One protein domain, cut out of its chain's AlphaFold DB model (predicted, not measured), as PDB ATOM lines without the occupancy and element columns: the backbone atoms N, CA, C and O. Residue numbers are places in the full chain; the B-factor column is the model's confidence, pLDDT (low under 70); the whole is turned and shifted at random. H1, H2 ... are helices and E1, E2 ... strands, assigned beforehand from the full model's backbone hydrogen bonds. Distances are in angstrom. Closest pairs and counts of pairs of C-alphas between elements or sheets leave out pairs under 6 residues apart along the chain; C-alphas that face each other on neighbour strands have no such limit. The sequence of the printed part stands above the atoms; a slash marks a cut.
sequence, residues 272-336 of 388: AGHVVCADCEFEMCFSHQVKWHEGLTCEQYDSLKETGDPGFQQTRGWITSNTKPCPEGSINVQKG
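This is residues 272 to 336 of the 388 residues of the protein "IBR domain-containing protein" of Fusarium oxysporum NRRL 32931 (UniProt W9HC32). This is a thin string of small parts laid one after another, with a two-strand hairpin, E3 and E4, at one end and a shorter hairpin, E1 and E2, at the other. Two short helices, H1 and H2, follow each other between the hairpins and meet at a corner, and no common core gathers the four parts. The printed part has 65 residues with two named helices and four named strands, in the order E1, E2, H1, H2, E3, E4; each sheet is one antiparallel pair, and the class is mixed, helices and strands. The whole is extended, with a radius of gyration of the C-alphas of 17.9 A, and its outline is a rod of 60 by 17 by 15 A.

E4, the longest strand, covers residues 329 to 334 and is 14.2 A long from first to last C-alpha; it ends at C-alpha 334 at (48.983, -11.830, 116.515). E3 covers residues 323 to 326 and measures 9.6 A. H2, the longest helix, covers residues 312 to 322 and measures 15.1 A, beginning at C-alpha 312 at (47.033, 3.771, 108.782). H1 covers residues 298 to 307 and measures 14.1 A. E2 covers residues 283 to 285, 7.2 A, and E1 covers residues 274 to 276, 6.8 A, beginning at C-alpha 274 at (37.430, 20.778, 97.095).

E3 and E4 are antiparallel neighbours and a hairpin, with 150 degrees between their directions. Across them N 324 and O 333 are 2.9 A apart and N 326 and O 331 are 3.0 A apart, within hydrogen-bond range. The closest C-alphas of H2 and E4, those of Asn 322 and Gln 334, are 5.8 A apart. H1 and H2 touch, closest at the C-alphas of Ser 303 and Phe 312, 6.0 A apart. Their lines stand at a steep tilt of 66 degrees, and they run the same way. In H1 and H2 every O i to N i+4 pair is within hydrogen-bond range. E1 and E2 form the other antiparallel hairpin, at 149 degrees, with N 284 and O 275 2.8 A apart, within hydrogen-bond range. Residues 284 to 285 of E2 also pair antiparallel with residues 290 to 291. Among the elements that are apart are E1 and H1, E2 and H2, and H1 and E4.

The two C-alphas farthest apart, those of Asp 279 and Glu 328, are 60.0 A apart. The printed part has no cut. The link from E2 to H1, residues 286 to 297, is long; the link from E1 to E2 is short, and those from H1 to H2, H2 to E3 and E3 to E4 are tight. The mean pLDDT of the printed part is 85.4, with residues 272 and 329 under 70.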
ATOM      1  N   ALA A 272      35.543  20.415 102.891       63.59
ATOM      2  CA  ALA A 272      36.423  21.546 103.203       63.59
ATOM      3  C   ALA A 272      37.776  21.536 102.460       63.59
ATOM      4  O   ALA A 272      38.812  21.144 102.998       63.59
ATOM      5  N   GLY A 273      37.771  22.008 101.212       77.19
ATOM      6  CA  GLY A 273      38.958  22.112 100.367       77.19
ATOM      7  C   GLY A 273      38.812  21.569  98.945       77.19
ATOM      8  O   GLY A 273      39.778  21.679  98.196       77.19
ATOM      9  N   HIS A 274      37.664  21.028  98.525       89.19
ATOM     10  CA  HIS A 274      37.430  20.778  97.095       89.19
ATOM     11  C   HIS A 274      37.272  22.109  96.353       89.19
ATOM     12  O   HIS A 274      36.408  22.916  96.691       89.19
ATOM     13  N   VAL A 275      38.122  22.357  95.355       89.62
ATOM     14  CA  VAL A 275      38.061  23.556  94.505       89.62
ATOM     15  C   VAL A 275      38.132  23.127  93.047       89.62
ATOM     16  O   VAL A 275      39.072  22.443  92.647       89.62
ATOM     17  N   VAL A 276      37.158  23.557  92.246       90.94
ATOM     18  CA  VAL A 276      37.091  23.282  90.805       90.94
ATOM     19  C   VAL A 276      37.346  24.575  90.035       90.94
ATOM     20  O   VAL A 276      36.731  25.603  90.317       90.94
ATOM     21  N   CYS A 277      38.260  24.542  89.066       90.38
ATOM     22  CA  CYS A 277      38.519  25.689  88.199       90.38
ATOM     23  C   CYS A 277      37.375  25.889  87.191       90.38
ATOM     24  O   CYS A 277      37.090  24.991  86.404       90.38
ATOM     25  N   ALA A 278      36.767  27.078  87.157       90.75
ATOM     26  CA  ALA A 278      35.658  27.378  86.246       90.75
ATOM     27  C   ALA A 278      36.058  27.399  84.754       90.75
ATOM     28  O   ALA A 278      35.224  27.113  83.901       90.75
ATOM     29  N   ASP A 279      37.322  27.708  84.437       92.81
ATOM     30  CA  ASP A 279      37.800  27.852  83.050       92.81
ATOM     31  C   ASP A 279      38.305  26.537  82.423       92.81
ATOM     32  O   ASP A 279      38.484  26.459  81.208       92.81
ATOM     33  N   CYS A 280      38.602  25.515  83.235       93.44
ATOM     34  CA  CYS A 280      39.203  24.261  82.757       93.44
ATOM     35  C   CYS A 280      38.765  22.993  83.508       93.44
ATOM     36  O   CYS A 280      39.387  21.948  83.331       93.44
ATOM     37  N   GLU A 281      37.745  23.092  84.366       89.38
ATOM     38  CA  GLU A 281      37.137  21.989  85.136       89.38
ATOM     39  C   GLU A 281      38.131  21.207  86.027       89.38
ATOM     40  O   GLU A 281      37.824  20.138  86.549       89.38
ATOM     41  N   PHE A 282      39.339  21.741  86.246       90.75
ATOM     42  CA  PHE A 282      40.366  21.072  87.038       90.75
ATOM     43  C   PHE A 282      40.042  21.114  88.532       90.75
ATOM     44  O   PHE A 282      40.024  22.183  89.147       90.75
ATOM     45  N   GLU A 283      39.846  19.933  89.109       92.69
ATOM     46  CA  GLU A 283      39.612  19.740  90.536       92.69
ATOM     47  C   GLU A 283      40.921  19.638  91.330       92.69
ATOM     48  O   GLU A 283      41.784  18.799  91.042       92.69
ATOM     49  N   MET A 284      41.042  20.432  92.392       91.50
ATOM     50  CA  MET A 284      42.168  20.421  93.322       91.50
ATOM     51  C   MET A 284      41.719  20.296  94.781       91.50
ATOM     52  O   MET A 284      40.616  20.698  95.148       91.50
ATOM     53  N   CYS A 285      42.616  19.783  95.626       93.31
ATOM     54  CA  CYS A 285      42.537  19.978  97.069       93.31
ATOM     55  C   CYS A 285      43.230  21.298  97.438       93.31
ATOM     56  O   CYS A 285      44.431  21.446  97.224       93.31
ATOM     57  N   PHE A 286      42.490  22.241  98.017       89.06
ATOM     58  CA  PHE A 286      42.967  23.550  98.467       89.06
ATOM     59  C   PHE A 286      44.105  23.445  99.494       89.06
ATOM     60  O   PHE A 286      45.117  24.134  99.370       89.06
ATOM     61  N   SER A 287      43.967  22.537 100.466       89.06
ATOM     62  CA  SER A 287      44.941  22.317 101.546       89.06
ATOM     63  C   SER A 287      46.277  21.768 101.041       89.06
ATOM     64  O   SER A 287      47.329  22.103 101.580       89.06
ATOM     65  N   HIS A 288      46.246  20.932  99.997       88.12
ATOM     66  CA  HIS A 288      47.417  20.207  99.491       88.12
ATOM     67  C   HIS A 288      47.959  20.724  98.152       88.12
ATOM     68  O   HIS A 288      49.071  20.366  97.773       88.12
ATOM     69  N   GLN A 289      47.189  21.545  97.433       90.44
ATOM     70  CA  GLN A 289      47.517  22.111  96.116       90.44
ATOM     71  C   GLN A 289      47.859  21.047  95.048       90.44
ATOM     72  O   GLN A 289      48.603  21.292  94.100       90.44
ATOM     73  N   VAL A 290      47.276  19.853  95.195       89.75
ATOM     74  CA  VAL A 290      47.342  18.721  94.253       89.75
ATOM     75  C   VAL A 290      45.978  18.490  93.600       89.75
ATOM     76  O   VAL A 290      44.974  19.023  94.077       89.75
ATOM     77  N   LYS A 291      45.920  17.662  92.543       93.19
ATOM     78  CA  LYS A 291      44.640  17.163  92.005       93.19
ATOM     79  C   LYS A 291      43.792  16.578  93.143       93.19
ATOM     80  O   LYS A 291      44.331  15.889  94.009       93.19
ATOM     81  N   TRP A 292      42.489  16.846  93.114       93.56
ATOM     82  CA  TRP A 292      41.531  16.362  94.106       93.56
ATOM     83  C   TRP A 292      41.649  14.852  94.364       93.56
ATOM     84  O   TRP A 292      41.764  14.050  93.433       93.56
ATOM     85  N   HIS A 293      41.632  14.486  95.646       91.06
ATOM     86  CA  HIS A 293      41.692  13.110  96.130       91.06
ATOM     87  C   HIS A 293      40.288  12.651  96.540       91.06
ATOM     88  O   HIS A 293      39.934  12.617  97.717       91.06
ATOM     89  N   GLU A 294      39.480  12.340  95.528       88.19
ATOM     90  CA  GLU A 294      38.109  11.857  95.686       88.19
ATOM     91  C   GLU A 294      38.035  10.643  96.631       88.19
ATOM     92  O   GLU A 294      38.878   9.747  96.589       88.19
ATOM     93  N   GLY A 295      37.034  10.635  97.517       85.69
ATOM     94  CA  GLY A 295      36.830   9.571  98.505       85.69
ATOM     95  C   GLY A 295      37.806   9.560  99.692       85.69
ATOM     96  O   GLY A 295      37.659   8.700 100.558       85.69
ATOM     97  N   LEU A 296      38.767  10.491  99.767       86.38
ATOM     98  CA  LEU A 296      39.756  10.579 100.851       86.38
ATOM     99  C   LEU A 296      39.729  11.952 101.535       86.38
ATOM    100  O   LEU A 296      39.789  12.988 100.868       86.38
ATOM    101  N   THR A 297      39.735  11.972 102.871       88.69
ATOM    102  CA  THR A 297      40.035  13.198 103.631       88.69
ATOM    103  C   THR A 297      41.506  13.597 103.463       88.69
ATOM    104  O   THR A 297      42.328  12.819 102.967       88.69
ATOM    105  N   CYS A 298      41.876  14.806 103.897       88.56
ATOM    106  CA  CYS A 298      43.267  15.257 103.831       88.56
ATOM    107  C   CYS A 298      44.204  14.329 104.632       88.56
ATOM    108  O   CYS A 298      45.243  13.907 104.134       88.56
ATOM    109  N   GLU A 299      43.791  13.925 105.832       88.38
ATOM    110  CA  GLU A 299      44.552  13.058 106.737       88.38
ATOM    111  C   GLU A 299      44.706  11.635 106.177       88.38
ATOM    112  O   GLU A 299      45.748  10.997 106.355       88.38
ATOM    113  N   GLN A 300      43.684  11.136 105.475       86.31
ATOM    114  CA  GLN A 300      43.734   9.852 104.773       86.31
ATOM    115  C   GLN A 300      44.652   9.915 103.547       86.31
ATOM    116  O   GLN A 300      45.404   8.974 103.298       86.31
ATOM    117  N   TYR A 301      44.634  11.023 102.801       89.50
ATOM    118  CA  TYR A 301      45.528  11.240 101.664       89.50
ATOM    119  C   TYR A 301      46.999  11.331 102.098       89.50
ATOM    120  O   TYR A 301      47.859  10.693 101.487       89.50
ATOM    121  N   ASP A 302      47.295  12.045 103.186       89.12
ATOM    122  CA  ASP A 302      48.643  12.087 103.764       89.12
ATOM    123  C   ASP A 302      49.078  10.715 104.303       89.12
ATOM    124  O   ASP A 302      50.196  10.277 104.025       89.12
ATOM    125  N   SER A 303      48.187   9.978 104.980       88.50
ATOM    126  CA  SER A 303      48.468   8.609 105.454       88.50
ATOM    127  C   SER A 303      48.787   7.653 104.296       88.50
ATOM    128  O   SER A 303      49.790   6.932 104.340       88.50
ATOM    129  N   LEU A 304      47.996   7.705 103.216       88.25
ATOM    130  CA  LEU A 304      48.222   6.957 101.976       88.25
ATOM    131  C   LEU A 304      49.572   7.313 101.333       88.25
ATOM    132  O   LEU A 304      50.269   6.434 100.829       88.25
ATOM    133  N   LYS A 305      49.962   8.589 101.370       88.44
ATOM    134  CA  LYS A 305      51.204   9.105 100.781       88.44
ATOM    135  C   LYS A 305      52.456   8.775 101.600       88.44
ATOM    136  O   LYS A 305      53.508   8.549 101.006       88.44
ATOM    137  N   GLU A 306      52.368   8.750 102.931       87.56
ATOM    138  CA  GLU A 306      53.486   8.372 103.810       87.56
ATOM    139  C   GLU A 306      53.656   6.845 103.900       87.56
ATOM    140  O   GLU A 306      54.782   6.349 103.884       87.56
ATOM    141  N   THR A 307      52.552   6.094 103.987       84.94
ATOM    142  CA  THR A 307      52.579   4.680 104.421       84.94
ATOM    143  C   THR A 307      51.899   3.686 103.479       84.94
ATOM    144  O   THR A 307      51.988   2.481 103.709       84.94
ATOM    145  N   GLY A 308      51.249   4.156 102.411       85.75
ATOM    146  CA  GLY A 308      50.506   3.303 101.476       85.75
ATOM    147  C   GLY A 308      49.130   2.849 101.976       85.75
ATOM    148  O   GLY A 308      48.485   2.051 101.303       85.75
ATOM    149  N   ASP A 309      48.671   3.351 103.128       82.38
ATOM    150  CA  ASP A 309      47.405   2.978 103.764       82.38
ATOM    151  C   ASP A 309      46.618   4.243 104.181       82.38
ATOM    152  O   ASP A 309      47.080   4.987 105.050       82.38
ATOM    153  N   PRO A 310      45.426   4.517 103.611       81.94
ATOM    154  CA  PRO A 310      44.614   5.667 104.012       81.94
ATOM    155  C   PRO A 310      44.027   5.503 105.426       81.94
ATOM    156  O   PRO A 310      43.666   6.486 106.068       81.94
ATOM    157  N   GLY A 311      43.943   4.268 105.929       83.88
ATOM    158  CA  GLY A 311      43.474   3.914 107.265       83.88
ATOM    159  C   GLY A 311      44.591   3.754 108.300       83.88
ATOM    160  O   GLY A 311      44.306   3.273 109.395       83.88
ATOM    161  N   PHE A 312      45.838   4.154 108.010       84.75
ATOM    162  CA  PHE A 312      47.033   3.771 108.782       84.75
ATOM    163  C   PHE A 312      46.928   3.931 110.308       84.75
ATOM    164  O   PHE A 312      47.419   3.084 111.053       84.75
ATOM    165  N   GLN A 313      46.261   4.978 110.807       80.06
ATOM    166  CA  GLN A 313      46.037   5.160 112.249       80.06
ATOM    167  C   GLN A 313      45.145   4.056 112.850       80.06
ATOM    168  O   GLN A 313      45.434   3.542 113.933       80.06
ATOM    169  N   GLN A 314      44.098   3.643 112.131       85.50
ATOM    170  CA  GLN A 314      43.215   2.536 112.508       85.50
ATOM    171  C   GLN A 314      43.965   1.200 112.422       85.50
ATOM    172  O   GLN A 314      43.938   0.421 113.375       85.50
ATOM    173  N   THR A 315      44.718   0.980 111.340       85.69
ATOM    174  CA  THR A 315      45.580  -0.199 111.147       85.69
ATOM    175  C   THR A 315      46.609  -0.332 112.272       85.69
ATOM    176  O   THR A 315      46.745  -1.399 112.872       85.69
ATOM    177  N   ARG A 316      47.283   0.763 112.654       85.12
ATOM    178  CA  ARG A 316      48.187   0.794 113.814       85.12
ATOM    179  C   ARG A 316      47.463   0.509 115.125       85.12
ATOM    180  O   ARG A 316      47.986  -0.269 115.918       85.12
ATOM    181  N   GLY A 317      46.280   1.081 115.348       84.75
ATOM    182  CA  GLY A 317      45.461   0.799 116.530       84.75
ATOM    183  C   GLY A 317      45.087  -0.684 116.642       84.75
ATOM    184  O   GLY A 317      45.262  -1.293 117.703       84.75
ATOM    185  N   TRP A 318      44.657  -1.291 115.530       88.94
ATOM    186  CA  TRP A 318      44.345  -2.717 115.449       88.94
ATOM    187  C   TRP A 318      45.578  -3.577 115.735       88.94
ATOM    188  O   TRP A 318      45.498  -4.472 116.579       88.94
ATOM    189  N   ILE A 319      46.726  -3.273 115.116       86.62
ATOM    190  CA  ILE A 319      47.992  -3.977 115.369       86.62
ATOM    191  C   ILE A 319      48.358  -3.878 116.855       86.62
ATOM    192  O   ILE A 319      48.599  -4.903 117.489       86.62
ATOM    193  N   THR A 320      48.349  -2.681 117.447       84.50
ATOM    194  CA  THR A 320      48.700  -2.475 118.863       84.50
ATOM    195  C   THR A 320      47.757  -3.200 119.829       84.50
ATOM    196  O   THR A 320      48.201  -3.622 120.894       84.50
ATOM    197  N   SER A 321      46.487  -3.395 119.464       85.69
ATOM    198  CA  SER A 321      45.501  -4.094 120.305       85.69
ATOM    199  C   SER A 321      45.522  -5.621 120.147       85.69
ATOM    200  O   SER A 321      45.305  -6.340 121.120       85.69
ATOM    201  N   ASN A 322      45.783  -6.131 118.937       84.00
ATOM    202  CA  ASN A 322      45.638  -7.556 118.594       84.00
ATOM    203  C   ASN A 322      46.969  -8.322 118.503       84.00
ATOM    204  O   ASN A 322      46.975  -9.554 118.431       84.00
ATOM    205  N   THR A 323      48.102  -7.618 118.516       86.44
ATOM    206  CA  THR A 323      49.445  -8.210 118.425       86.44
ATOM    207  C   THR A 323      50.302  -7.862 119.638       86.44
ATOM    208  O   THR A 323      49.979  -6.964 120.416       86.44
ATOM    209  N   LYS A 324      51.416  -8.576 119.812       83.12
ATOM    210  CA  LYS A 324      52.474  -8.214 120.766       83.12
ATOM    211  C   LYS A 324      53.843  -8.251 120.081       83.12
ATOM    212  O   LYS A 324      54.036  -9.100 119.208       83.12
ATOM    213  N   PRO A 325      54.790  -7.378 120.465       82.19
ATOM    214  CA  PRO A 325      56.159  -7.446 119.967       82.19
ATOM    215  C   PRO A 325      56.851  -8.719 120.467       82.19
ATOM    216  O   PRO A 325      56.598  -9.182 121.583       82.19
ATOM    217  N   CYS A 326      57.748  -9.273 119.654       78.88
ATOM    218  CA  CYS A 326      58.619 -10.364 120.076       78.88
ATOM    219  C   CYS A 326      59.610  -9.882 121.158       78.88
ATOM    220  O   CYS A 326      60.200  -8.813 120.992       78.88
ATOM    221  N   PRO A 327      59.873 -10.655 122.232       78.50
ATOM    222  CA  PRO A 327      60.897 -10.302 123.220       78.50
ATOM    223  C   PRO A 327      62.304 -10.115 122.628       78.50
ATOM    224  O   PRO A 327      63.094  -9.348 123.170       78.50
ATOM    225  N   GLU A 328      62.604 -10.790 121.513       73.19
ATOM    226  CA  GLU A 328      63.916 -10.779 120.848       73.19
ATOM    227  C   GLU A 328      63.922 -10.011 119.508       73.19
ATOM    228  O   GLU A 328      64.920 -10.033 118.790       73.19
ATOM    229  N   GLY A 329      62.837  -9.315 119.133       66.06
ATOM    230  CA  GLY A 329      62.788  -8.613 117.844       66.06
ATOM    231  C   GLY A 329      61.615  -7.651 117.656       66.06
ATOM    232  O   GLY A 329      60.526  -7.841 118.185       66.06
ATOM    233  N   SER A 330      61.808  -6.629 116.820       71.94
ATOM    234  CA  SER A 330      60.828  -5.561 116.547       71.94
ATOM    235  C   SER A 330      59.633  -5.981 115.671       71.94
ATOM    236  O   SER A 330      59.014  -5.136 115.028       71.94
ATOM    237  N   ILE A 331      59.318  -7.277 115.611       81.44
ATOM    238  CA  ILE A 331      58.215  -7.832 114.821       81.44
ATOM    239  C   ILE A 331      57.027  -8.089 115.751       81.44
ATOM    240  O   ILE A 331      57.142  -8.798 116.753       81.44
ATOM    241  N   ASN A 332      55.883  -7.512 115.395       82.75
ATOM    242  CA  ASN A 332      54.601  -7.713 116.061       82.75
ATOM    243  C   ASN A 332      53.932  -9.005 115.572       82.75
ATOM    244  O   ASN A 332      53.872  -9.244 114.368       82.75
ATOM    245  N   VAL A 333      53.393  -9.814 116.490       79.62
ATOM    246  CA  VAL A 333      52.721 -11.083 116.163       79.62
ATOM    247  C   VAL A 333      51.354 -11.177 116.834       79.62
ATOM    248  O   VAL A 333      51.209 -10.911 118.029       79.62
ATOM    249  N   GLN A 334      50.344 -11.559 116.053       82.94
ATOM    250  CA  GLN A 334      48.983 -11.830 116.515       82.94
ATOM    251  C   GLN A 334      48.934 -13.145 117.305       82.94
ATOM    252  O   GLN A 334      49.572 -14.130 116.927       82.94
ATOM    253  N   LYS A 335      48.172 -13.196 118.405       76.75
ATOM    254  CA  LYS A 335      48.025 -14.444 119.169       76.75
ATOM    255  C   LYS A 335      47.062 -15.398 118.449       76.75
ATOM    256  O   LYS A 335      45.890 -15.075 118.292       76.75
ATOM    257  N   GLY A 336      47.544 -16.583 118.074       71.69
ATOM    258  CA  GLY A 336      46.703 -17.664 117.550       71.69
ATOM    259  C   GLY A 336      45.792 -18.297 118.613       71.69
ATOM    260  O   GLY A 336      46.070 -18.247 119.816       71.69
TER     261      GLY A 336